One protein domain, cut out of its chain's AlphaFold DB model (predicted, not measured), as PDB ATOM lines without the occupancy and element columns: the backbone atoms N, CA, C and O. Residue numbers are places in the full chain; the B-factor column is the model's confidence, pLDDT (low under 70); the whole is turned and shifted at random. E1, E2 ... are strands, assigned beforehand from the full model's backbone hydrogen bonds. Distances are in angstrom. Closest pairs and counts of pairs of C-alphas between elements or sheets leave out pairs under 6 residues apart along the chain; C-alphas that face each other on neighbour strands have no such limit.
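This is residues 782 to 955 of the 1084 residues of the protein "Cadherin-like beta sandwich domain-containing protein" of Mollicutes bacterium (UniProt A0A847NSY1). Two small sandwiches of strands stand one on the other, a stack of four sheets face to face in turn. Sheets E1 E3 E4 and E2 E6 E5 make the first, sheets E8 E12 E11 E10 and E7 E9 the second; the strongly twisted sheets E2 E6 E5 and E8 E12 E11 E10 meet in the middle, and the two-stranded E7 E9 covers only part of its partner. The printed part has 174 residues, with twelve named strands, E1 to E12, and no named helix; the class is all strand, though under half of the residues, 83, are in named elements. In the orders given, E1 E3 E4 and E7 E9 are antiparallel and the other two sheets mixed. The whole is compact, with a radius of gyration of the C-alphas of 16.9 A, and flat, spanning 53 by 43 by 22 A.

E1, residues 782 to 786, is antiparallel to E3, residues 810 to 817, with N 785 and O 814 2.8 A apart. E3 and E4, residues 832 to 834, form a hairpin, with N 811 and O 833 at 2.9 A. This sheet faces that of E2, residues 799 to 804, E6, residues 853 to 862, and E5, residues 839 to 847, at 9.3 A centre to centre. E2 and E6 are parallel, with N 802 and O 859 at 2.8 A; E5 and E6 form a hairpin, with N 844 and O 856 at 2.8 A. E7, residues 877 to 881, is antiparallel to E9, residues 910 to 913, with N 881 and O 910 at 2.9 A. E8, residues 895 to 900, is parallel to E12, residues 944 to 954, with N 898 and O 951 at 2.9 A. E10, residues 919 to 923, E11, residues 931 to 941, and E12 form a meander, each strand the antiparallel neighbour of the one before; N 921 and O 938 are 2.9 A apart, N 937 and O 948 also 2.9 A. E5 and E12 come closest at the C-alphas of Thr 840 and Gln 944, 5.2 A.

E1 begins with C-alpha 782 at (-42.069, -15.566, 55.300). From first to last C-alpha, E3 measures 23.3 A, E5 27.4 A, E6 29.8 A, E11 32.9 A and E12 31.9 A. E12 ends with C-alpha 954 at (-28.301, -2.061, 33.771).

The two C-alphas farthest apart, those of Asn 807 and Glu 903, are 52.9 A apart. The printed part has no cut. The links E1 to E2, E3 to E4, E6 to E7 and E7 to E8 are long. The mean pLDDT of the printed part is 73.3; 74 residues are under 70, among them residues 893 to 910.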
ATOM      1  N   LYS A 782     -41.259 -15.786  54.092       90.94
ATOM      2  CA  LYS A 782     -42.069 -15.566  55.300       90.94
ATOM      3  C   LYS A 782     -41.458 -16.228  56.533       90.94
ATOM      4  O   LYS A 782     -41.645 -15.769  57.656       90.94
ATOM      5  N   SER A 783     -40.769 -17.354  56.338       95.19
ATOM      6  CA  SER A 783     -40.075 -18.059  57.414       95.19
ATOM      7  C   SER A 783     -38.897 -18.885  56.905       95.19
ATOM      8  O   SER A 783     -38.934 -19.430  55.799       95.19
ATOM      9  N   LEU A 784     -37.886 -19.026  57.761       95.44
ATOM     10  CA  LEU A 784     -36.766 -19.950  57.619       95.44
ATOM     11  C   LEU A 784     -36.464 -20.549  59.001       95.44
ATOM     12  O   LEU A 784     -36.343 -19.828  59.990       95.44
ATOM     13  N   THR A 785     -36.377 -21.873  59.095       96.06
ATOM     14  CA  THR A 785     -36.175 -22.604  60.356       96.06
ATOM     15  C   THR A 785     -35.268 -23.814  60.156       96.06
ATOM     16  O   THR A 785     -35.151 -24.355  59.057       96.06
ATOM     17  N   VAL A 786     -34.625 -24.262  61.237       96.12
ATOM     18  CA  VAL A 786     -33.660 -25.370  61.219       96.12
ATOM     19  C   VAL A 786     -33.941 -26.374  62.336       96.12
ATOM     20  O   VAL A 786     -34.279 -26.006  63.456       96.12
ATOM     21  N   SER A 787     -33.783 -27.668  62.049       96.31
ATOM     22  CA  SER A 787     -34.119 -28.747  62.994       96.31
ATOM     23  C   SER A 787     -33.152 -28.903  64.180       96.31
ATOM     24  O   SER A 787     -33.400 -29.728  65.067       96.31
ATOM     25  N   LYS A 788     -32.011 -28.200  64.160       93.44
ATOM     26  CA  LYS A 788     -30.973 -28.145  65.206       93.44
ATOM     27  C   LYS A 788     -30.285 -26.778  65.168       93.44
ATOM     28  O   LYS A 788     -30.176 -26.180  64.103       93.44
ATOM     29  N   GLY A 789     -29.783 -26.343  66.322       90.50
ATOM     30  CA  GLY A 789     -29.272 -24.986  66.523       90.50
ATOM     31  C   GLY A 789     -30.392 -23.982  66.798       90.50
ATOM     32  O   GLY A 789     -31.552 -24.365  66.950       90.50
ATOM     33  N   LYS A 790     -30.036 -22.699  66.891       89.56
ATOM     34  CA  LYS A 790     -30.984 -21.585  67.021       89.56
ATOM     35  C   LYS A 790     -30.807 -20.643  65.833       89.56
ATOM     36  O   LYS A 790     -29.680 -20.290  65.505       89.56
ATOM     37  N   LEU A 791     -31.923 -20.240  65.238       91.12
ATOM     38  CA  LEU A 791     -32.003 -19.299  64.130       91.12
ATOM     39  C   LEU A 791     -33.095 -18.278  64.466       91.12
ATOM     40  O   LEU A 791     -34.245 -18.663  64.674       91.12
ATOM     41  N   ASN A 792     -32.727 -17.001  64.551       89.81
ATOM     42  CA  ASN A 792     -33.676 -15.892  64.586       89.81
ATOM     43  C   ASN A 792     -33.770 -15.368  63.150       89.81
ATOM     44  O   ASN A 792     -32.811 -14.765  62.680       89.81
ATOM     45  N   PHE A 793     -34.866 -15.648  62.451       91.38
ATOM     46  CA  PHE A 793     -35.027 -15.264  61.049       91.38
ATOM     47  C   PHE A 793     -35.568 -13.834  60.898       91.38
ATOM     48  O   PHE A 793     -36.527 -13.465  61.575       91.38
ATOM     49  N   ASP A 794     -34.979 -13.080  59.972       76.88
ATOM     50  CA  ASP A 794     -35.454 -11.798  59.447       76.88
ATOM     51  C   ASP A 794     -35.486 -11.902  57.907       76.88
ATOM     52  O   ASP A 794     -34.465 -12.264  57.311       76.88
ATOM     53  N   PRO A 795     -36.608 -11.601  57.224       67.50
ATOM     54  CA  PRO A 795     -36.690 -11.696  55.764       67.50
ATOM     55  C   PRO A 795     -35.640 -10.854  55.029       67.50
ATOM     56  O   PRO A 795     -35.274 -11.211  53.906       67.50
ATOM     57  N   ASN A 796     -35.130  -9.789  55.657       67.62
ATOM     58  CA  ASN A 796     -34.137  -8.887  55.083       67.62
ATOM     59  C   ASN A 796     -32.693  -9.388  55.217       67.62
ATOM     60  O   ASN A 796     -31.846  -8.990  54.417       67.62
ATOM     61  N   VAL A 797     -32.403 -10.260  56.187       65.88
ATOM     62  CA  VAL A 797     -31.049 -10.774  56.441       65.88
ATOM     63  C   VAL A 797     -30.786 -12.004  55.576       65.88
ATOM     64  O   VAL A 797     -31.498 -13.003  55.672       65.88
ATOM     65  N   SER A 798     -29.743 -11.926  54.747       60.66
ATOM     66  CA  SER A 798     -29.332 -13.003  53.835       60.66
ATOM     67  C   SER A 798     -28.421 -14.046  54.495       60.66
ATOM     68  O   SER A 798     -28.507 -15.216  54.138       60.66
ATOM     69  N   ASP A 799     -27.576 -13.665  55.456       63.00
ATOM     70  CA  ASP A 799     -26.517 -14.533  55.998       63.00
ATOM     71  C   ASP A 799     -26.757 -14.923  57.462       63.00
ATOM     72  O   ASP A 799     -27.027 -14.077  58.316       63.00
ATOM     73  N   TYR A 800     -26.610 -16.215  57.775       76.06
ATOM     74  CA  TYR A 800     -26.886 -16.768  59.102       76.06
ATOM     75  C   TYR A 800     -25.813 -17.738  59.593       76.06
ATOM     76  O   TYR A 800     -25.540 -18.751  58.954       76.06
ATOM     77  N   THR A 801     -25.304 -17.512  60.805       82.00
ATOM     78  CA  THR A 801     -24.403 -18.445  61.503       82.00
ATOM     79  C   THR A 801     -25.146 -19.179  62.620       82.00
ATOM     80  O   THR A 801     -25.749 -18.562  63.497       82.00
ATOM     81  N   ILE A 802     -25.106 -20.513  62.594       91.25
ATOM     82  CA  ILE A 802     -25.966 -21.397  63.391       91.25
ATOM     83  C   ILE A 802     -25.100 -22.429  64.124       91.25
ATOM     84  O   ILE A 802     -24.620 -23.397  63.532       91.25
ATOM     85  N   SER A 803     -24.916 -22.270  65.438       90.94
ATOM     86  CA  SER A 803     -24.205 -23.288  66.225       90.94
ATOM     87  C   SER A 803     -25.074 -24.527  66.465       90.94
ATOM     88  O   SER A 803     -26.249 -24.419  66.823       90.94
ATOM     89  N   VAL A 804     -24.488 -25.714  66.292       94.12
ATOM     90  CA  VAL A 804     -25.138 -27.024  66.438       94.12
ATOM     91  C   VAL A 804     -24.280 -27.970  67.292       94.12
ATOM     92  O   VAL A 804     -23.055 -27.886  67.236       94.12
ATOM     93  N   PRO A 805     -24.859 -28.912  68.064       93.88
ATOM     94  CA  PRO A 805     -24.075 -29.821  68.906       93.88
ATOM     95  C   PRO A 805     -23.037 -30.638  68.121       93.88
ATOM     96  O   PRO A 805     -23.343 -31.124  67.031       93.88
ATOM     97  N   LYS A 806     -21.852 -30.870  68.706       87.62
ATOM     98  CA  LYS A 806     -20.693 -31.536  68.068       87.62
ATOM     99  C   LYS A 806     -21.013 -32.840  67.323       87.62
ATOM    100  O   LYS A 806     -20.475 -33.086  66.250       87.62
ATOM    101  N   ASN A 807     -21.934 -33.645  67.854       88.69
ATOM    102  CA  ASN A 807     -22.302 -34.953  67.296       88.69
ATOM    103  C   ASN A 807     -23.448 -34.889  66.254       88.69
ATOM    104  O   ASN A 807     -24.018 -35.922  65.896       88.69
ATOM    105  N   THR A 808     -23.830 -33.696  65.784       92.94
ATOM    106  CA  THR A 808     -24.906 -33.518  64.793       92.94
ATOM    107  C   THR A 808     -24.435 -33.965  63.411       92.94
ATOM    108  O   THR A 808     -23.548 -33.346  62.833       92.94
ATOM    109  N   LYS A 809     -25.052 -35.023  62.867       92.94
ATOM    110  CA  LYS A 809     -24.746 -35.553  61.523       92.94
ATOM    111  C   LYS A 809     -25.483 -34.845  60.384       92.94
ATOM    112  O   LYS A 809     -25.054 -34.926  59.243       92.94
ATOM    113  N   SER A 810     -26.612 -34.196  60.662       93.88
ATOM    114  CA  SER A 810     -27.430 -33.538  59.637       93.88
ATOM    115  C   SER A 810     -28.433 -32.562  60.242       93.88
ATOM    116  O   SER A 810     -28.920 -32.796  61.352       93.88
ATOM    117  N   VAL A 811     -28.821 -31.546  59.475       95.94
ATOM    118  CA  VAL A 811     -29.876 -30.578  59.810       95.94
ATOM    119  C   VAL A 811     -30.916 -30.569  58.693       95.94
ATOM    120  O   VAL A 811     -30.579 -30.728  57.526       95.94
ATOM    121  N   THR A 812     -32.192 -30.411  59.038       96.81
ATOM    122  CA  THR A 812     -33.255 -30.134  58.061       96.81
ATOM    123  C   THR A 812     -33.565 -28.648  58.093       96.81
ATOM    124  O   THR A 812     -33.833 -28.112  59.172       96.81
ATOM    125  N   ILE A 813     -33.499 -28.003  56.933       97.06
ATOM    126  CA  ILE A 813     -33.885 -26.609  56.721       97.06
ATOM    127  C   ILE A 813     -35.320 -26.617  56.193       97.06
ATOM    128  O   ILE A 813     -35.605 -27.318  55.224       97.06
ATOM    129  N   ASN A 814     -36.212 -25.841  56.804       96.06
ATOM    130  CA  ASN A 814     -37.570 -25.614  56.308       96.06
ATOM    131  C   ASN A 814     -37.767 -24.115  56.085       96.06
ATOM    132  O   ASN A 814     -37.272 -23.311  56.874       96.06
ATOM    133  N   GLY A 815     -38.532 -23.732  55.070       93.06
ATOM    134  CA  GLY A 815     -38.897 -22.339  54.844       93.06
ATOM    135  C   GLY A 815     -40.168 -22.214  54.021       93.06
ATOM    136  O   GLY A 815     -40.600 -23.172  53.380       93.06
ATOM    137  N   THR A 816     -40.769 -21.032  54.055       95.69
ATOM    138  CA  THR A 816     -42.020 -20.708  53.355       95.69
ATOM    139  C   THR A 816     -41.882 -19.356  52.678       95.69
ATOM    140  O   THR A 816     -41.409 -18.417  53.313       95.69
ATOM    141  N   LEU A 817     -42.327 -19.247  51.431       92.56
ATOM    142  CA  LEU A 817     -42.364 -17.997  50.667       92.56
ATOM    143  C   LEU A 817     -43.358 -16.998  51.289       92.56
ATOM    144  O   LEU A 817     -44.321 -17.409  51.940       92.56
ATOM    145  N   GLU A 818     -43.110 -15.700  51.117       87.31
ATOM    146  CA  GLU A 818     -44.063 -14.635  51.469       87.31
ATOM    147  C   GLU A 818     -45.163 -14.510  50.411       87.31
ATOM    148  O   GLU A 818     -46.348 -14.514  50.746       87.31
ATOM    149  N   SER A 819     -44.767 -14.499  49.137       87.06
ATOM    150  CA  SER A 819     -45.667 -14.573  47.985       87.06
ATOM    151  C   SER A 819     -46.027 -16.021  47.625       87.06
ATOM    152  O   SER A 819     -45.195 -16.924  47.690       87.06
ATOM    153  N   GLY A 820     -47.271 -16.232  47.177       90.19
ATOM    154  CA  GLY A 820     -47.722 -17.480  46.543       90.19
ATOM    155  C   GLY A 820     -47.472 -17.561  45.028       90.19
ATOM    156  O   GLY A 820     -47.760 -18.597  44.433       90.19
ATOM    157  N   LYS A 821     -46.975 -16.481  44.409       83.81
ATOM    158  CA  LYS A 821     -46.513 -16.416  43.009       83.81
ATOM    159  C   LYS A 821     -45.004 -16.652  42.886       83.81
ATOM    160  O   LYS A 821     -44.541 -17.084  41.834       83.81
ATOM    161  N   ALA A 822     -44.247 -16.375  43.948       81.50
ATOM    162  CA  ALA A 822     -42.838 -16.732  44.045       81.50
ATOM    163  C   ALA A 822     -42.629 -18.260  44.047       81.50
ATOM    164  O   ALA A 822     -43.542 -19.042  44.325       81.50
ATOM    165  N   ALA A 823     -41.398 -18.691  43.784       87.88
ATOM    166  CA  ALA A 823     -40.976 -20.087  43.802       87.88
ATOM    167  C   ALA A 823     -39.611 -20.260  44.491       87.88
ATOM    168  O   ALA A 823     -38.859 -19.305  44.678       87.88
ATOM    169  N   PHE A 824     -39.267 -21.501  44.843       90.25
ATOM    170  CA  PHE A 824     -37.891 -21.875  45.178       90.25
ATOM    171  C   PHE A 824     -37.117 -22.223  43.903       90.25
ATOM    172  O   PHE A 824     -37.648 -22.902  43.024       90.25
ATOM    173  N   VAL A 825     -35.850 -21.812  43.820       73.38
ATOM    174  CA  VAL A 825     -34.970 -22.230  42.716       73.38
ATOM    175  C   VAL A 825     -34.579 -23.695  42.924       73.38
ATOM    176  O   VAL A 825     -34.150 -24.077  44.011       73.38
ATOM    177  N   THR A 826     -34.721 -24.519  41.886       82.44
ATOM    178  CA  THR A 826     -34.467 -25.968  41.948       82.44
ATOM    179  C   THR A 826     -33.025 -26.288  42.359       82.44
ATOM    180  O   THR A 826     -32.080 -25.710  41.827       82.44
ATOM    181  N   GLY A 827     -32.858 -27.211  43.309       77.00
ATOM    182  CA  GLY A 827     -31.589 -27.532  43.975       77.00
ATOM    183  C   GLY A 827     -31.315 -26.678  45.222       77.00
ATOM    184  O   GLY A 827     -30.486 -27.048  46.060       77.00
ATOM    185  N   TYR A 828     -32.038 -25.566  45.383       80.06
ATOM    186  CA  TYR A 828     -31.919 -24.628  46.499       80.06
ATOM    187  C   TYR A 828     -33.201 -24.537  47.344       80.06
ATOM    188  O   TYR A 828     -33.298 -23.679  48.220       80.06
ATOM    189  N   GLU A 829     -34.171 -25.432  47.151       92.25
ATOM    190  CA  GLU A 829     -35.330 -25.574  48.034       92.25
ATOM    191  C   GLU A 829     -34.948 -26.003  49.477       92.25
ATOM    192  O   GLU A 829     -33.830 -26.492  49.718       92.25
ATOM    193  N   PRO A 830     -35.848 -25.831  50.470       95.88
ATOM    194  CA  PRO A 830     -35.614 -26.256  51.848       95.88
ATOM    195  C   PRO A 830     -35.445 -27.777  51.927       95.88
ATOM    196  O   PRO A 830     -36.306 -28.543  51.494       95.88
ATOM    197  N   ARG A 831     -34.295 -28.214  52.450       95.06
ATOM    198  CA  ARG A 831     -33.812 -29.596  52.330       95.06
ATOM    199  C   ARG A 831     -33.051 -30.070  53.563       95.06
ATOM    200  O   ARG A 831     -32.672 -29.290  54.439       95.06
ATOM    201  N   LYS A 832     -32.805 -31.381  53.622       95.56
ATOM    202  CA  LYS A 832     -31.885 -31.989  54.590       95.56
ATOM    203  C   LYS A 832     -30.444 -31.826  54.096       95.56
ATOM    204  O   LYS A 832     -30.134 -32.211  52.976       95.56
ATOM    205  N   VAL A 833     -29.579 -31.303  54.957       90.94
ATOM    206  CA  VAL A 833     -28.142 -31.103  54.730       90.94
ATOM    207  C   VAL A 833     -27.372 -32.013  55.682       90.94
ATOM    208  O   VAL A 833     -27.695 -32.085  56.871       90.94
ATOM    209  N   GLU A 834     -26.373 -32.733  55.178       91.62
ATOM    210  CA  GLU A 834     -25.491 -33.566  56.004       91.62
ATOM    211  C   GLU A 834     -24.300 -32.720  56.470       91.62
ATOM    212  O   GLU A 834     -23.668 -32.036  55.673       91.62
ATOM    213  N   LEU A 835     -24.013 -32.736  57.771       88.50
ATOM    214  CA  LEU A 835     -22.907 -31.985  58.364       88.50
ATOM    215  C   LEU A 835     -21.695 -32.905  58.453       88.50
ATOM    216  O   LEU A 835     -21.492 -33.579  59.470       88.50
ATOM    217  N   ILE A 836     -20.919 -32.958  57.377       76.88
ATOM    218  CA  ILE A 836     -19.731 -33.810  57.283       76.88
ATOM    219  C   ILE A 836     -18.659 -33.262  58.239       76.88
ATOM    220  O   ILE A 836     -18.329 -33.909  59.237       76.88
ATOM    221  N   ASP A 837     -18.246 -32.010  58.044       79.19
ATOM    222  CA  ASP A 837     -17.117 -31.394  58.752       79.19
ATOM    223  C   ASP A 837     -17.539 -30.524  59.948       79.19
ATOM    224  O   ASP A 837     -18.699 -30.510  60.366       79.19
ATOM    225  N   ASN A 838     -16.574 -29.840  60.565       81.19
ATOM    226  CA  ASN A 838     -16.790 -28.962  61.720       81.19
ATOM    227  C   ASN A 838     -17.632 -27.719  61.400       81.19
ATOM    228  O   ASN A 838     -18.389 -27.254  62.255       81.19
ATOM    229  N   ILE A 839     -17.505 -27.211  60.177       78.94
ATOM    230  CA  ILE A 839     -18.285 -26.112  59.617       78.94
ATOM    231  C   ILE A 839     -18.868 -26.637  58.304       78.94
ATOM    232  O   ILE A 839     -18.176 -27.333  57.568       78.94
ATOM    233  N   THR A 840     -20.137 -26.360  58.016       81.38
ATOM    234  CA  THR A 840     -20.776 -26.768  56.754       81.38
ATOM    235  C   THR A 840     -21.840 -25.752  56.368       81.38
ATOM    236  O   THR A 840     -22.589 -25.289  57.231       81.38
ATOM    237  N   THR A 841     -21.927 -25.405  55.089       80.56
ATOM    238  CA  THR A 841     -22.827 -24.356  54.593       80.56
ATOM    239  C   THR A 841     -23.962 -24.896  53.724       80.56
ATOM    240  O   THR A 841     -23.905 -26.000  53.184       80.56
ATOM    241  N   ALA A 842     -25.039 -24.118  53.605       78.25
ATOM    242  CA  ALA A 842     -26.154 -24.399  52.708       78.25
ATOM    243  C   ALA A 842     -26.835 -23.106  52.251       78.25
ATOM    244  O   ALA A 842     -27.039 -22.200  53.052       78.25
ATOM    245  N   VAL A 843     -27.244 -23.046  50.983       74.25
ATOM    246  CA  VAL A 843     -27.979 -21.904  50.415       74.25
ATOM    247  C   VAL A 843     -29.426 -22.298  50.125       74.25
ATOM    248  O   VAL A 843     -29.677 -23.349  49.526       74.25
ATOM    249  N   ILE A 844     -30.368 -21.439  50.515       78.62
ATOM    250  CA  ILE A 844     -31.748 -21.418  50.023       78.62
ATOM    251  C   ILE A 844     -31.879 -20.274  49.010       78.62
ATOM    252  O   ILE A 844     -31.364 -19.188  49.266       78.62
ATOM    253  N   LYS A 845     -32.558 -20.496  47.880       75.81
ATOM    254  CA  LYS A 845     -32.831 -19.451  46.877       75.81
ATOM    255  C   LYS A 845     -34.308 -19.415  46.499       75.81
ATOM    256  O   LYS A 845     -34.948 -20.461  46.364       75.81
ATOM    257  N   THR A 846     -34.816 -18.214  46.282       65.00
ATOM    258  CA  THR A 846     -36.200 -17.906  45.918       65.00
ATOM    259  C   THR A 846     -36.228 -16.971  44.710       65.00
ATOM    260  O   THR A 846     -35.289 -16.210  44.493       65.00
ATOM    261  N   ILE A 847     -37.286 -17.036  43.906       65.56
ATOM    262  CA  ILE A 847     -37.482 -16.217  42.704       65.56
ATOM    263  C   ILE A 847     -38.928 -15.711  42.661       65.56
ATOM    264  O   ILE A 847     -39.838 -16.461  43.012       65.56
ATOM    265  N   SER A 848     -39.145 -14.451  42.287       64.25
ATOM    266  CA  SER A 848     -40.485 -13.862  42.157       64.25
ATOM    267  C   SER A 848     -41.098 -14.074  40.768       64.25
ATOM    268  O   SER A 848     -40.448 -14.580  39.857       64.25
ATOM    269  N   GLU A 849     -42.359 -13.670  40.586       73.38
ATOM    270  CA  GLU A 849     -43.031 -13.703  39.276       73.38
ATOM    271  C   GLU A 849     -42.342 -12.773  38.260       73.38
ATOM    272  O   GLU A 849     -42.351 -13.047  37.061       73.38
ATOM    273  N   ALA A 850     -41.707 -11.702  38.748       55.28
ATOM    274  CA  ALA A 850     -40.869 -10.780  37.982       55.28
ATOM    275  C   ALA A 850     -39.418 -11.281  37.748       55.28
ATOM    276  O   ALA A 850     -38.546 -10.487  37.407       55.28
ATOM    277  N   ASP A 851     -39.144 -12.576  37.950       54.47
ATOM    278  CA  ASP A 851     -37.831 -13.240  37.807       54.47
ATOM    279  C   ASP A 851     -36.719 -12.768  38.777       54.47
ATOM    280  O   ASP A 851     -35.551 -13.130  38.619       54.47
ATOM    281  N   ILE A 852     -37.039 -11.992  39.820       48.50
ATOM    282  CA  ILE A 852     -36.036 -11.422  40.739       48.50
ATOM    283  C   ILE A 852     -35.622 -12.464  41.790       48.50
ATOM    284  O   ILE A 852     -36.476 -12.975  42.517       48.50
ATOM    285  N   VAL A 853     -34.317 -12.739  41.935       49.00
ATOM    286  CA  VAL A 853     -33.784 -13.826  42.790       49.00
ATOM    287  C   VAL A 853     -33.237 -13.347  44.148       49.00
ATOM    288  O   VAL A 853     -32.315 -12.526  44.224       49.00
ATOM    289  N   ARG A 854     -33.712 -13.953  45.245       59.41
ATOM    290  CA  ARG A 854     -33.240 -13.729  46.625       59.41
ATOM    291  C   ARG A 854     -32.633 -14.999  47.230       59.41
ATOM    292  O   ARG A 854     -32.986 -16.114  46.862       59.41
ATOM    293  N   ASN A 855     -31.673 -14.813  48.139       64.94
ATOM    294  CA  ASN A 855     -30.857 -15.887  48.709       64.94
ATOM    295  C   ASN A 855     -30.864 -15.815  50.233       64.94
ATOM    296  O   ASN A 855     -30.928 -14.724  50.795       64.94
ATOM    297  N   TYR A 856     -30.671 -16.970  50.865       72.19
ATOM    298  CA  TYR A 856     -30.376 -17.095  52.284       72.19
ATOM    299  C   TYR A 856     -29.259 -18.138  52.479       72.19
ATOM    300  O   TYR A 856     -29.437 -19.302  52.118       72.19
ATOM    301  N   LEU A 857     -28.106 -17.732  53.016       75.69
ATOM    302  CA  LEU A 857     -26.946 -18.575  53.323       75.69
ATOM    303  C   LEU A 857     -26.970 -18.977  54.807       75.69
ATOM    304  O   LEU A 857     -27.103 -18.139  55.695       75.69
ATOM    305  N   LEU A 858     -26.831 -20.275  55.078       81.12
ATOM    306  CA  LEU A 858     -26.843 -20.862  56.415       81.12
ATOM    307  C   LEU A 858     -25.512 -21.575  56.678       81.12
ATOM    308  O   LEU A 858     -25.216 -22.595  56.056       81.12
ATOM    309  N   THR A 859     -24.738 -21.067  57.633       80.88
ATOM    310  CA  THR A 859     -23.441 -21.601  58.068       80.88
ATOM    311  C   THR A 859     -23.599 -22.342  59.390       80.88
ATOM    312  O   THR A 859     -23.772 -21.732  60.445       80.88
ATOM    313  N   PHE A 860     -23.533 -23.672  59.357       88.38
ATOM    314  CA  PHE A 860     -23.640 -24.526  60.538       88.38
ATOM    315  C   PHE A 860     -22.263 -24.770  61.160       88.38
ATOM    316  O   PHE A 860     -21.354 -25.221  60.468       88.38
ATOM    317  N   ILE A 861     -22.113 -24.528  62.467       86.25
ATOM    318  CA  ILE A 861     -20.841 -24.696  63.198       86.25
ATOM    319  C   ILE A 861     -21.019 -25.672  64.366       86.25
ATOM    320  O   ILE A 861     -21.802 -25.419  65.289       86.25
ATOM    321  N   LYS A 862     -20.273 -26.782  64.362       89.50
ATOM    322  CA  LYS A 862     -20.271 -27.779  65.445       89.50
ATOM    323  C   LYS A 862     -19.651 -27.195  66.723       89.50
ATOM    324  O   LYS A 862     -18.548 -26.659  66.705       89.50
ATOM    325  N   THR A 863     -20.347 -27.306  67.858       84.50
ATOM    326  CA  THR A 863     -19.891 -26.751  69.148       84.50
ATOM    327  C   THR A 863     -18.532 -27.328  69.560       84.50
ATOM    328  O   THR A 863     -18.374 -28.549  69.631       84.50
ATOM    329  N   GLY A 864     -17.561 -26.466  69.875       74.81
ATOM    330  CA  GLY A 864     -16.196 -26.895  70.203       74.81
ATOM    331  C   GLY A 864     -15.380 -27.337  68.981       74.81
ATOM    332  O   GLY A 864     -14.556 -28.250  69.097       74.81
ATOM    333  N   ALA A 865     -15.664 -26.741  67.822       71.81
ATOM    334  CA  ALA A 865     -14.716 -26.557  66.734       71.81
ATOM    335  C   ALA A 865     -14.087 -25.159  66.836       71.81
ATOM    336  O   ALA A 865     -14.776 -24.200  67.188       71.81
ATOM    337  N   GLU A 866     -12.805 -25.051  66.506       61.31
ATOM    338  CA  GLU A 866     -12.147 -23.768  66.254       61.31
ATOM    339  C   GLU A 866     -12.367 -23.375  64.788       61.31
ATOM    340  O   GLU A 866     -12.367 -24.236  63.904       61.31
ATOM    341  N   ILE A 867     -12.564 -22.081  64.531       58.69
ATOM    342  CA  ILE A 867     -12.478 -21.532  63.177       58.69
ATOM    343  C   ILE A 867     -10.992 -21.278  62.931       58.69
ATOM    344  O   ILE A 867     -10.430 -20.323  63.462       58.69
ATOM    345  N   ILE A 868     -10.347 -22.170  62.181       55.47
ATOM    346  CA  ILE A 868      -8.973 -21.959  61.727       55.47
ATOM    347  C   ILE A 868      -9.052 -21.033  60.516       55.47
ATOM    348  O   ILE A 868      -9.431 -21.471  59.430       55.47
ATOM    349  N   GLU A 869      -8.732 -19.758  60.720       55.59
ATOM    350  CA  GLU A 869      -8.544 -18.791  59.637       55.59
ATOM    351  C   GLU A 869      -7.105 -18.887  59.120       55.59
ATOM    352  O   GLU A 869      -6.238 -18.091  59.479       55.59
ATOM    353  N   ASP A 870      -6.849 -19.901  58.292       63.88
ATOM    354  CA  ASP A 870      -5.645 -19.967  57.471       63.88
ATOM    355  C   ASP A 870      -5.984 -19.842  55.976       63.88
ATOM    356  O   ASP A 870      -7.122 -20.005  55.532       63.88
ATOM    357  N   ILE A 871      -4.971 -19.508  55.178       63.69
ATOM    358  CA  ILE A 871      -5.119 -19.306  53.731       63.69
ATOM    359  C   ILE A 871      -5.441 -20.636  53.015       63.69
ATOM    360  O   ILE A 871      -6.001 -20.629  51.924       63.69
ATOM    361  N   ALA A 872      -5.165 -21.798  53.618       69.31
ATOM    362  CA  ALA A 872      -5.456 -23.106  53.029       69.31
ATOM    363  C   ALA A 872      -6.933 -23.530  53.199       69.31
ATOM    364  O   ALA A 872      -7.448 -24.249  52.339       69.31
ATOM    365  N   SER A 873      -7.623 -23.071  54.248       69.50
ATOM    366  CA  SER A 873      -9.063 -23.277  54.494       69.50
ATOM    367  C   SER A 873      -9.946 -22.081  54.111       69.50
ATOM    368  O   SER A 873     -11.177 -22.183  54.161       69.50
ATOM    369  N   SER A 874      -9.351 -20.950  53.718       72.56
ATOM    370  CA  SER A 874     -10.094 -19.725  53.417       72.56
ATOM    371  C   SER A 874     -11.172 -19.917  52.341       72.56
ATOM    372  O   SER A 874     -10.997 -20.626  51.346       72.56
ATOM    373  N   THR A 875     -12.299 -19.237  52.555       82.06
ATOM    374  CA  THR A 875     -13.410 -19.083  51.599       82.06
ATOM    375  C   THR A 875     -13.569 -17.632  51.138       82.06
ATOM    376  O   THR A 875     -14.542 -17.306  50.464       82.06
ATOM    377  N   TYR A 876     -12.644 -16.741  51.503       80.38
ATOM    378  CA  TYR A 876     -12.626 -15.371  50.996       80.38
ATOM    379  C   TYR A 876     -12.172 -15.336  49.527       80.38
ATOM    380  O   TYR A 876     -11.484 -16.241  49.046       80.38
ATOM    381  N   LEU A 877     -12.555 -14.283  48.806       67.25
ATOM    382  CA  LEU A 877     -11.903 -13.906  47.551       67.25
ATOM    383  C   LEU A 877     -10.611 -13.128  47.861       67.25
ATOM    384  O   LEU A 877     -10.579 -12.330  48.794       67.25
ATOM    385  N   SER A 878      -9.565 -13.331  47.058       63.25
ATOM    386  CA  SER A 878      -8.389 -12.449  47.001       63.25
ATOM    387  C   SER A 878      -8.620 -11.257  46.071       63.25
ATOM    388  O   SER A 878      -8.018 -10.203  46.264       63.25
ATOM    389  N   SER A 879      -9.522 -11.393  45.093       57.44
ATOM    390  CA  SER A 879     -10.039 -10.268  44.312       57.44
ATOM    391  C   SER A 879     -11.423 -10.546  43.732       57.44
ATOM    392  O   SER A 879     -11.686 -11.663  43.276       57.44
ATOM    393  N   LEU A 880     -12.226  -9.493  43.610       70.88
ATOM    394  CA  LEU A 880     -13.328  -9.355  42.656       70.88
ATOM    395  C   LEU A 880     -13.062  -8.093  41.825       70.88
ATOM    396  O   LEU A 880     -12.737  -7.051  42.384       70.88
ATOM    397  N   SER A 881     -13.207  -8.155  40.503       57.78
ATOM    398  CA  SER A 881     -13.283  -6.956  39.663       57.78
ATOM    399  C   SER A 881     -14.247  -7.135  38.494       57.78
ATOM    400  O   SER A 881     -14.473  -8.244  37.998       57.78
ATOM    401  N   ILE A 882     -14.843  -6.020  38.074       64.56
ATOM    402  CA  ILE A 882     -15.827  -5.952  36.994       64.56
ATOM    403  C   ILE A 882     -15.412  -4.819  36.038       64.56
ATOM    404  O   ILE A 882     -15.520  -3.644  36.401       64.56
ATOM    405  N   PRO A 883     -14.901  -5.143  34.834       47.75
ATOM    406  CA  PRO A 883     -14.486  -4.154  33.842       47.75
ATOM    407  C   PRO A 883     -15.597  -3.164  33.486       47.75
ATOM    408  O   PRO A 883     -16.756  -3.546  33.344       47.75
ATOM    409  N   GLY A 884     -15.226  -1.895  33.305       48.25
ATOM    410  CA  GLY A 884     -16.174  -0.815  33.007       48.25
ATOM    411  C   GLY A 884     -16.958  -0.299  34.219       48.25
ATOM    412  O   GLY A 884     -17.845   0.527  34.043       48.25
ATOM    413  N   THR A 885     -16.640  -0.755  35.439       51.56
ATOM    414  CA  THR A 885     -17.290  -0.298  36.676       51.56
ATOM    415  C   THR A 885     -16.269   0.041  37.758       51.56
ATOM    416  O   THR A 885     -15.208  -0.581  37.836       51.56
ATOM    417  N   GLU A 886     -16.597   1.009  38.614       49.62
ATOM    418  CA  GLU A 886     -15.833   1.297  39.829       49.62
ATOM    419  C   GLU A 886     -16.303   0.354  40.948       49.62
ATOM    420  O   GLU A 886     -17.375   0.529  41.527       49.62
ATOM    421  N   LEU A 887     -15.505  -0.684  41.218       55.28
ATOM    422  CA  LEU A 887     -15.704  -1.637  42.312       55.28
ATOM    423  C   LEU A 887     -14.384  -1.750  43.085       55.28
ATOM    424  O   LEU A 887     -13.467  -2.455  42.664       55.28
ATOM    425  N   GLU A 888     -14.287  -1.046  44.213       64.31
ATOM    426  CA  GLU A 888     -13.193  -1.233  45.170       64.31
ATOM    427  C   GLU A 888     -13.452  -2.513  45.969       64.31
ATOM    428  O   GLU A 888     -14.426  -2.602  46.716       64.31
ATOM    429  N   PHE A 889     -12.618  -3.535  45.773       65.44
ATOM    430  CA  PHE A 889     -12.800  -4.826  46.431       65.44
ATOM    431  C   PHE A 889     -12.197  -4.850  47.838       65.44
ATOM    432  O   PHE A 889     -10.998  -4.642  48.020       65.44
ATOM    433  N   ASP A 890     -13.029  -5.225  48.805       66.38
ATOM    434  CA  ASP A 890     -12.646  -5.616  50.154       66.38
ATOM    435  C   ASP A 890     -13.085  -7.066  50.420       66.38
ATOM    436  O   ASP A 890     -14.213  -7.471  50.127       66.38
ATOM    437  N   ARG A 891     -12.200  -7.884  50.998       68.75
ATOM    438  CA  ARG A 891     -12.484  -9.317  51.149       68.75
ATOM    439  C   ARG A 891     -13.626  -9.615  52.123       68.75
ATOM    440  O   ARG A 891     -14.271 -10.650  51.962       68.75
ATOM    441  N   GLU A 892     -13.906  -8.749  53.093       72.38
ATOM    442  CA  GLU A 892     -14.944  -8.982  54.110       72.38
ATOM    443  C   GLU A 892     -16.320  -8.450  53.670       72.38
ATOM    444  O   GLU A 892     -17.356  -8.955  54.107       72.38
ATOM    445  N   THR A 893     -16.338  -7.517  52.718       62.50
ATOM    446  CA  THR A 893     -17.532  -6.973  52.068       62.50
ATOM    447  C   THR A 893     -18.158  -8.000  51.115       62.50
ATOM    448  O   THR A 893     -17.652  -8.273  50.029       62.50
ATOM    449  N   LEU A 894     -19.298  -8.573  51.521       67.62
ATOM    450  CA  LEU A 894     -20.008  -9.634  50.781       67.62
ATOM    451  C   LEU A 894     -21.038  -9.124  49.757       67.62
ATOM    452  O   LEU A 894     -21.642  -9.927  49.046       67.62
ATOM    453  N   SER A 895     -21.278  -7.813  49.676       57.44
ATOM    454  CA  SER A 895     -22.311  -7.233  48.810       57.44
ATOM    455  C   SER A 895     -21.832  -5.945  48.150       57.44
ATOM    456  O   SER A 895     -21.549  -4.966  48.834       57.44
ATOM    457  N   TYR A 896     -21.834  -5.934  46.820       57.25
ATOM    458  CA  TYR A 896     -21.440  -4.807  45.976       57.25
ATOM    459  C   TYR A 896     -22.616  -4.309  45.136       57.25
ATOM    460  O   TYR A 896     -23.556  -5.057  44.865       57.25
ATOM    461  N   SER A 897     -22.540  -3.062  44.677       50.81
ATOM    462  CA  SER A 897     -23.471  -2.499  43.699       50.81
ATOM    463  C   SER A 897     -22.689  -1.744  42.634       50.81
ATOM    464  O   SER A 897     -21.912  -0.855  42.965       50.81
ATOM    465  N   VAL A 898     -22.922  -2.071  41.366       51.44
ATOM    466  CA  VAL A 898     -22.320  -1.415  40.198       51.44
ATOM    467  C   VAL A 898     -23.403  -1.044  39.185       51.44
ATOM    468  O   VAL A 898     -24.480  -1.643  39.166       51.44
ATOM    469  N   ALA A 899     -23.129  -0.061  38.330       50.28
ATOM    470  CA  ALA A 899     -24.010   0.325  37.229       50.28
ATOM    471  C   ALA A 899     -23.326   0.050  35.885       50.28
ATOM    472  O   ALA A 899     -22.135   0.316  35.743       50.28
ATOM    473  N   VAL A 900     -24.078  -0.455  34.907       57.47
ATOM    474  CA  VAL A 900     -23.580  -0.803  33.565       57.47
ATOM    475  C   VAL A 900     -24.488  -0.231  32.481       57.47
ATOM    476  O   VAL A 900     -25.675  -0.007  32.714       57.47
ATOM    477  N   ASP A 901     -23.930   0.043  31.306       52.38
ATOM    478  CA  ASP A 901     -24.635   0.719  30.209       52.38
ATOM    479  C   ASP A 901     -25.736  -0.149  29.590       52.38
ATOM    480  O   ASP A 901     -25.710  -1.377  29.716       52.38
ATOM    481  N   TYR A 902     -26.695   0.478  28.901       49.62
ATOM    482  CA  TYR A 902     -27.871  -0.212  28.360       49.62
ATOM    483  C   TYR A 902     -27.538  -1.409  27.457       49.62
ATOM    484  O   TYR A 902     -28.209  -2.428  27.552       49.62
ATOM    485  N   GLU A 903     -26.478  -1.362  26.649       57.25
ATOM    486  CA  GLU A 903     -26.086  -2.482  25.769       57.25
ATOM    487  C   GLU A 903     -25.515  -3.705  26.529       57.25
ATOM    488  O   GLU A 903     -25.205  -4.741  25.938       57.25
ATOM    489  N   THR A 904     -25.350  -3.612  27.853       54.28
ATOM    490  CA  THR A 904     -24.674  -4.629  28.673       54.28
ATOM    491  C   THR A 904     -25.620  -5.771  29.058       54.28
ATOM    492  O   THR A 904     -26.145  -5.826  30.168       54.28
ATOM    493  N   GLU A 905     -25.825  -6.725  28.150       56.00
ATOM    494  CA  GLU A 905     -26.637  -7.929  28.415       56.00
ATOM    495  C   GLU A 905     -25.890  -9.019  29.211       56.00
ATOM    496  O   GLU A 905     -26.501  -9.950  29.744       56.00
ATOM    497  N   LEU A 906     -24.562  -8.913  29.293       58.94
ATOM    498  CA  LEU A 906     -23.665  -9.798  30.035       58.94
ATOM    499  C   LEU A 906     -22.525  -8.971  30.625       58.94
ATOM    500  O   LEU A 906     -21.960  -8.116  29.946       58.94
ATOM    501  N   VAL A 907     -22.152  -9.271  31.869       55.16
ATOM    502  CA  VAL A 907     -21.019  -8.635  32.549       55.16
ATOM    503  C   VAL A 907     -19.901  -9.660  32.777       55.16
ATOM    504  O   VAL A 907     -20.157 -10.713  33.372       55.16
ATOM    505  N   PRO A 908     -18.657  -9.389  32.332       55.69
ATOM    506  CA  PRO A 908     -17.505 -10.194  32.712       55.69
ATOM    507  C   PRO A 908     -17.157  -9.934  34.183       55.69
ATOM    508  O   PRO A 908     -16.983  -8.792  34.600       55.69
ATOM    509  N   VAL A 909     -17.045 -11.004  34.968       67.12
ATOM    510  CA  VAL A 909     -16.736 -10.944  36.402       67.12
ATOM    511  C   VAL A 909     -15.448 -11.716  36.648       67.12
ATOM    512  O   VAL A 909     -15.407 -12.932  36.461       67.12
ATOM    513  N   TYR A 910     -14.390 -11.010  37.046       59.19
ATOM    514  CA  TYR A 910     -13.102 -11.614  37.373       59.19
ATOM    515  C   TYR A 910     -13.003 -11.824  38.877       59.19
ATOM    516  O   TYR A 910     -13.088 -10.873  39.651       59.19
ATOM    517  N   VAL A 911     -12.829 -13.078  39.284       71.81
ATOM    518  CA  VAL A 911     -12.800 -13.489  40.687       71.81
ATOM    519  C   VAL A 911     -11.704 -14.516  40.921       71.81
ATOM    520  O   VAL A 911     -11.584 -15.489  40.178       71.81
ATOM    521  N   PHE A 912     -10.926 -14.302  41.976       65.56
ATOM    522  CA  PHE A 912      -9.902 -15.231  42.447       65.56
ATOM    523  C   PHE A 912     -10.139 -15.501  43.930       65.56
ATOM    524  O   PHE A 912     -10.415 -14.575  44.694       65.56
ATOM    525  N   ALA A 913     -10.059 -16.766  44.341       69.62
ATOM    526  CA  ALA A 913     -10.139 -17.131  45.750       69.62
ATOM    527  C   ALA A 913      -8.860 -16.721  46.498       69.62
ATOM    528  O   ALA A 913      -7.800 -16.551  45.899       69.62
ATOM    529  N   GLU A 914      -8.953 -16.559  47.815       72.81
ATOM    530  CA  GLU A 914      -7.784 -16.396  48.688       72.81
ATOM    531  C   GLU A 914      -7.031 -17.724  48.876       72.81
ATOM    532  O   GLU A 914      -5.828 -17.718  49.115       72.81
ATOM    533  N   SER A 915      -7.720 -18.858  48.707       72.31
ATOM    534  CA  SER A 915      -7.146 -20.200  48.819       72.31
ATOM    535  C   SER A 915      -7.018 -20.905  47.470       72.31
ATOM    536  O   SER A 915      -8.014 -21.053  46.764       72.31
ATOM    537  N   ASP A 916      -5.842 -21.469  47.178       68.31
ATOM    538  CA  ASP A 916      -5.626 -22.376  46.036       68.31
ATOM    539  C   ASP A 916      -6.470 -23.669  46.121       68.31
ATOM    540  O   ASP A 916      -6.678 -24.348  45.116       68.31
ATOM    541  N   ASN A 917      -6.973 -24.017  47.315       75.69
ATOM    542  CA  ASN A 917      -7.865 -25.164  47.529       75.69
ATOM    543  C   ASN A 917      -9.341 -24.847  47.230       75.69
ATOM    544  O   ASN A 917     -10.163 -25.762  47.148       75.69
ATOM    545  N   ALA A 918      -9.697 -23.565  47.108       70.31
ATOM    546  CA  ALA A 918     -11.073 -23.138  46.921       70.31
ATOM    547  C   ALA A 918     -11.462 -23.095  45.438       70.31
ATOM    548  O   ALA A 918     -10.702 -22.693  44.560       70.31
ATOM    549  N   THR A 919     -12.708 -23.465  45.167       74.44
ATOM    550  CA  THR A 919     -13.352 -23.320  43.859       74.44
ATOM    551  C   THR A 919     -14.276 -22.106  43.868       74.44
ATOM    552  O   THR A 919     -14.783 -21.725  44.923       74.44
ATOM    553  N   VAL A 920     -14.500 -21.488  42.706       72.69
ATOM    554  CA  VAL A 920     -15.409 -20.342  42.562       72.69
ATOM    555  C   VAL A 920     -16.405 -20.618  41.439       72.69
ATOM    556  O   VAL A 920     -16.013 -20.978  40.329       72.69
ATOM    557  N   GLU A 921     -17.691 -20.452  41.723       82.00
ATOM    558  CA  GLU A 921     -18.795 -20.533  40.764       82.00
ATOM    559  C   GLU A 921     -19.427 -19.140  40.621       82.00
ATOM    560  O   GLU A 921     -19.666 -18.470  41.625       82.00
ATOM    561  N   VAL A 922     -19.695 -18.692  39.390       76.12
ATOM    562  CA  VAL A 922     -20.346 -17.398  39.114       76.12
ATOM    563  C   VAL A 922     -21.648 -17.651  38.364       76.12
ATOM    564  O   VAL A 922     -21.651 -18.342  37.349       76.12
ATOM    565  N   THR A 923     -22.757 -17.099  38.859       76.62
ATOM    566  CA  THR A 923     -24.103 -17.301  38.293       76.62
ATOM    567  C   THR A 923     -24.883 -15.984  38.224       76.62
ATOM    568  O   THR A 923     -24.607 -15.054  38.975       76.62
ATOM    569  N   GLY A 924     -25.841 -15.878  37.296       65.75
ATOM    570  CA  GLY A 924     -26.644 -14.658  37.089       65.75
ATOM    571  C   GLY A 924     -25.994 -13.581  36.206       65.75
ATOM    572  O   GLY A 924     -26.560 -12.508  36.032       65.75
ATOM    573  N   ASN A 925     -24.830 -13.846  35.606       70.06
ATOM    574  CA  ASN A 925     -24.085 -12.884  34.783       70.06
ATOM    575  C   ASN A 925     -24.516 -12.816  33.299       70.06
ATOM    576  O   ASN A 925     -23.800 -12.221  32.496       70.06
ATOM    577  N   VAL A 926     -25.645 -13.426  32.919       58.88
ATOM    578  CA  VAL A 926     -26.098 -13.578  31.521       58.88
ATOM    579  C   VAL A 926     -27.564 -13.162  31.382       58.88
ATOM    580  O   VAL A 926     -28.398 -13.605  32.167       58.88
ATOM    581  N   GLY A 927     -27.895 -12.379  30.351       53.41
ATOM    582  CA  GLY A 927     -29.277 -12.013  30.014       53.41
ATOM    583  C   GLY A 927     -29.859 -10.895  30.883       53.41
ATOM    584  O   GLY A 927     -31.075 -10.872  31.107       53.41
ATOM    585  N   LEU A 928     -28.989 -10.002  31.372       57.66
ATOM    586  CA  LEU A 928     -29.295  -8.903  32.292       57.66
ATOM    587  C   LEU A 928     -30.476  -8.063  31.776       57.66
ATOM    588  O   LEU A 928     -30.499  -7.673  30.613       57.66
ATOM    589  N   LYS A 929     -31.462  -7.773  32.625       63.88
ATOM    590  CA  LYS A 929     -32.626  -6.923  32.329       63.88
ATOM    591  C   LYS A 929     -32.339  -5.472  32.688       63.88
ATOM    592  O   LYS A 929     -31.441  -5.204  33.474       63.88
ATOM    593  N   VAL A 930     -33.079  -4.532  32.106       52.78
ATOM    594  CA  VAL A 930     -32.995  -3.113  32.490       52.78
ATOM    595  C   VAL A 930     -33.390  -2.959  33.965       52.78
ATOM    596  O   VAL A 930     -34.328  -3.610  34.425       52.78
ATOM    597  N   GLY A 931     -32.660  -2.126  34.707       43.62
ATOM    598  CA  GLY A 931     -32.777  -1.995  36.157       43.62
ATOM    599  C   GLY A 931     -31.844  -2.940  36.942       43.62
ATOM    600  O   GLY A 931     -30.804  -3.368  36.428       43.62
ATOM    601  N   PRO A 932     -32.165  -3.239  38.217       44.31
ATOM    602  CA  PRO A 932     -31.280  -3.975  39.116       44.31
ATOM    603  C   PRO A 932     -31.260  -5.483  38.828       44.31
ATOM    604  O   PRO A 932     -32.209  -6.210  39.115       44.31
ATOM    605  N   ASN A 933     -30.119  -5.966  38.344       59.00
ATOM    606  CA  ASN A 933     -29.787  -7.386  38.244       59.00
ATOM    607  C   ASN A 933     -28.965  -7.840  39.448       59.00
ATOM    608  O   ASN A 933     -28.518  -7.030  40.263       59.00
ATOM    609  N   LYS A 934     -28.702  -9.145  39.523       64.62
ATOM    610  CA  LYS A 934     -27.916  -9.749  40.591       64.62
ATOM    611  C   LYS A 934     -27.028 -10.866  40.050       64.62
ATOM    612  O   LYS A 934     -27.531 -11.859  39.531       64.62
ATOM    613  N   ILE A 935     -25.723 -10.709  40.231       76.19
ATOM    614  CA  ILE A 935     -24.727 -11.757  40.021       76.19
ATOM    615  C   ILE A 935     -24.357 -12.340  41.387       76.19
ATOM    616  O   ILE A 935     -24.180 -11.610  42.364       76.19
ATOM    617  N   GLU A 936     -24.239 -13.659  41.453       75.56
ATOM    618  CA  GLU A 936     -23.799 -14.395  42.633       75.56
ATOM    619  C   GLU A 936     -22.438 -15.035  42.364       75.56
ATOM    620  O   GLU A 936     -22.237 -15.658  41.319       75.56
ATOM    621  N   ILE A 937     -21.528 -14.934  43.329       80.94
ATOM    622  CA  ILE A 937     -20.219 -15.586  43.309       80.94
ATOM    623  C   ILE A 937     -20.139 -16.487  44.542       80.94
ATOM    624  O   ILE A 937     -20.123 -16.000  45.673       80.94
ATOM    625  N   LEU A 938     -20.099 -17.800  44.336       83.25
ATOM    626  CA  LEU A 938     -20.003 -18.796  45.398       83.25
ATOM    627  C   LEU A 938     -18.575 -19.344  45.462       83.25
ATOM    628  O   LEU A 938     -18.159 -20.116  44.599       83.25
ATOM    629  N   VAL A 939     -17.833 -18.969  46.503       81.62
ATOM    630  CA  VAL A 939     -16.531 -19.567  46.831       81.62
ATOM    631  C   VAL A 939     -16.774 -20.797  47.699       81.62
ATOM    632  O   VAL A 939     -17.470 -20.690  48.706       81.62
ATOM    633  N   THR A 940     -16.204 -21.951  47.348       83.62
ATOM    634  CA  THR A 940     -16.356 -23.213  48.095       83.62
ATOM    635  C   THR A 940     -15.001 -23.868  48.351       83.62
ATOM    636  O   THR A 940     -14.291 -24.215  47.407       83.62
ATOM    637  N   ASN A 941     -14.660 -24.068  49.626       79.19
ATOM    638  CA  ASN A 941     -13.456 -24.759  50.089       79.19
ATOM    639  C   ASN A 941     -13.876 -25.912  51.018       79.19
ATOM    640  O   ASN A 941     -14.461 -25.693  52.082       79.19
ATOM    641  N   GLY A 942     -13.663 -27.157  50.585       81.31
ATOM    642  CA  GLY A 942     -14.226 -28.334  51.257       81.31
ATOM    643  C   GLY A 942     -15.759 -28.276  51.331       81.31
ATOM    644  O   GLY A 942     -16.430 -28.212  50.305       81.31
ATOM    645  N   SER A 943     -16.314 -28.302  52.548       73.62
ATOM    646  CA  SER A 943     -17.752 -28.120  52.820       73.62
ATOM    647  C   SER A 943     -18.118 -26.723  53.351       73.62
ATOM    648  O   SER A 943     -19.272 -26.476  53.716       73.62
ATOM    649  N   GLN A 944     -17.148 -25.805  53.394       71.94
ATOM    650  CA  GLN A 944     -17.353 -24.396  53.711       71.94
ATOM    651  C   GLN A 944     -17.582 -23.615  52.417       71.94
ATOM    652  O   GLN A 944     -16.882 -23.822  51.425       71.94
ATOM    653  N   SER A 945     -18.513 -22.664  52.428       79.81
ATOM    654  CA  SER A 945     -18.704 -21.745  51.307       79.81
ATOM    655  C   SER A 945     -19.003 -20.323  51.767       79.81
ATOM    656  O   SER A 945     -19.586 -20.106  52.828       79.81
ATOM    657  N   LYS A 946     -18.654 -19.345  50.937       79.50
ATOM    658  CA  LYS A 946     -18.952 -17.927  51.140       79.50
ATOM    659  C   LYS A 946     -19.557 -17.380  49.855       79.50
ATOM    660  O   LYS A 946     -19.093 -17.706  48.764       79.50
ATOM    661  N   MET A 947     -20.617 -16.595  49.988       77.38
ATOM    662  CA  MET A 947     -21.310 -15.995  48.855       77.38
ATOM    663  C   MET A 947     -21.019 -14.500  48.825       77.38
ATOM    664  O   MET A 947     -21.275 -13.808  49.805       77.38
ATOM    665  N   TYR A 948     -20.517 -14.020  47.694       74.62
ATOM    666  CA  TYR A 948     -20.484 -12.601  47.368       74.62
ATOM    667  C   TYR A 948     -21.627 -12.303  46.395       74.62
ATOM    668  O   TYR A 948     -21.907 -13.087  45.484       74.62
ATOM    669  N   THR A 949     -22.300 -11.176  46.591       65.94
ATOM    670  CA  THR A 949     -23.372 -10.683  45.720       65.94
ATOM    671  C   THR A 949     -22.915  -9.406  45.032       65.94
ATOM    672  O   THR A 949     -22.357  -8.521  45.678       65.94
ATOM    673  N   VAL A 950     -23.195  -9.276  43.737       69.88
ATOM    674  CA  VAL A 950     -23.065  -8.009  43.016       69.88
ATOM    675  C   VAL A 950     -24.415  -7.636  42.428       69.88
ATOM    676  O   VAL A 950     -24.934  -8.330  41.553       69.88
ATOM    677  N   PHE A 951     -24.976  -6.524  42.885       59.47
ATOM    678  CA  PHE A 951     -26.114  -5.893  42.233       59.47
ATOM    679  C   PHE A 951     -25.618  -5.111  41.015       59.47
ATOM    680  O   PHE A 951     -24.733  -4.267  41.130       59.47
ATOM    681  N   VAL A 952     -26.157  -5.421  39.837       62.12
ATOM    682  CA  VAL A 952     -25.732  -4.852  38.551       62.12
ATOM    683  C   VAL A 952     -26.903  -4.074  37.964       62.12
ATOM    684  O   VAL A 952     -27.809  -4.650  37.364       62.12
ATOM    685  N   ASN A 953     -26.911  -2.759  38.159       55.12
ATOM    686  CA  ASN A 953     -27.954  -1.891  37.623       55.12
ATOM    687  C   ASN A 953     -27.684  -1.603  36.133       55.12
ATOM    688  O   ASN A 953     -26.843  -0.759  35.816       55.12
ATOM    689  N   ARG A 954     -28.360  -2.318  35.223       60.00
ATOM    690  CA  ARG A 954     -28.301  -2.061  33.771       60.00
ATOM    691  C   ARG A 954     -29.138  -0.814  33.494       60.00
ATOM    692  O   ARG A 954     -30.335  -0.810  33.774       60.00
ATOM    693  N   LYS A 955     -28.510   0.245  32.986       46.72
ATOM    694  CA  LYS A 955     -29.177   1.520  32.676       46.72
ATOM    695  C   LYS A 955     -30.289   1.325  31.639       46.72
ATOM    696  O   LYS A 955     -30.276   0.366  30.868       46.72
TER     697      LYS A 955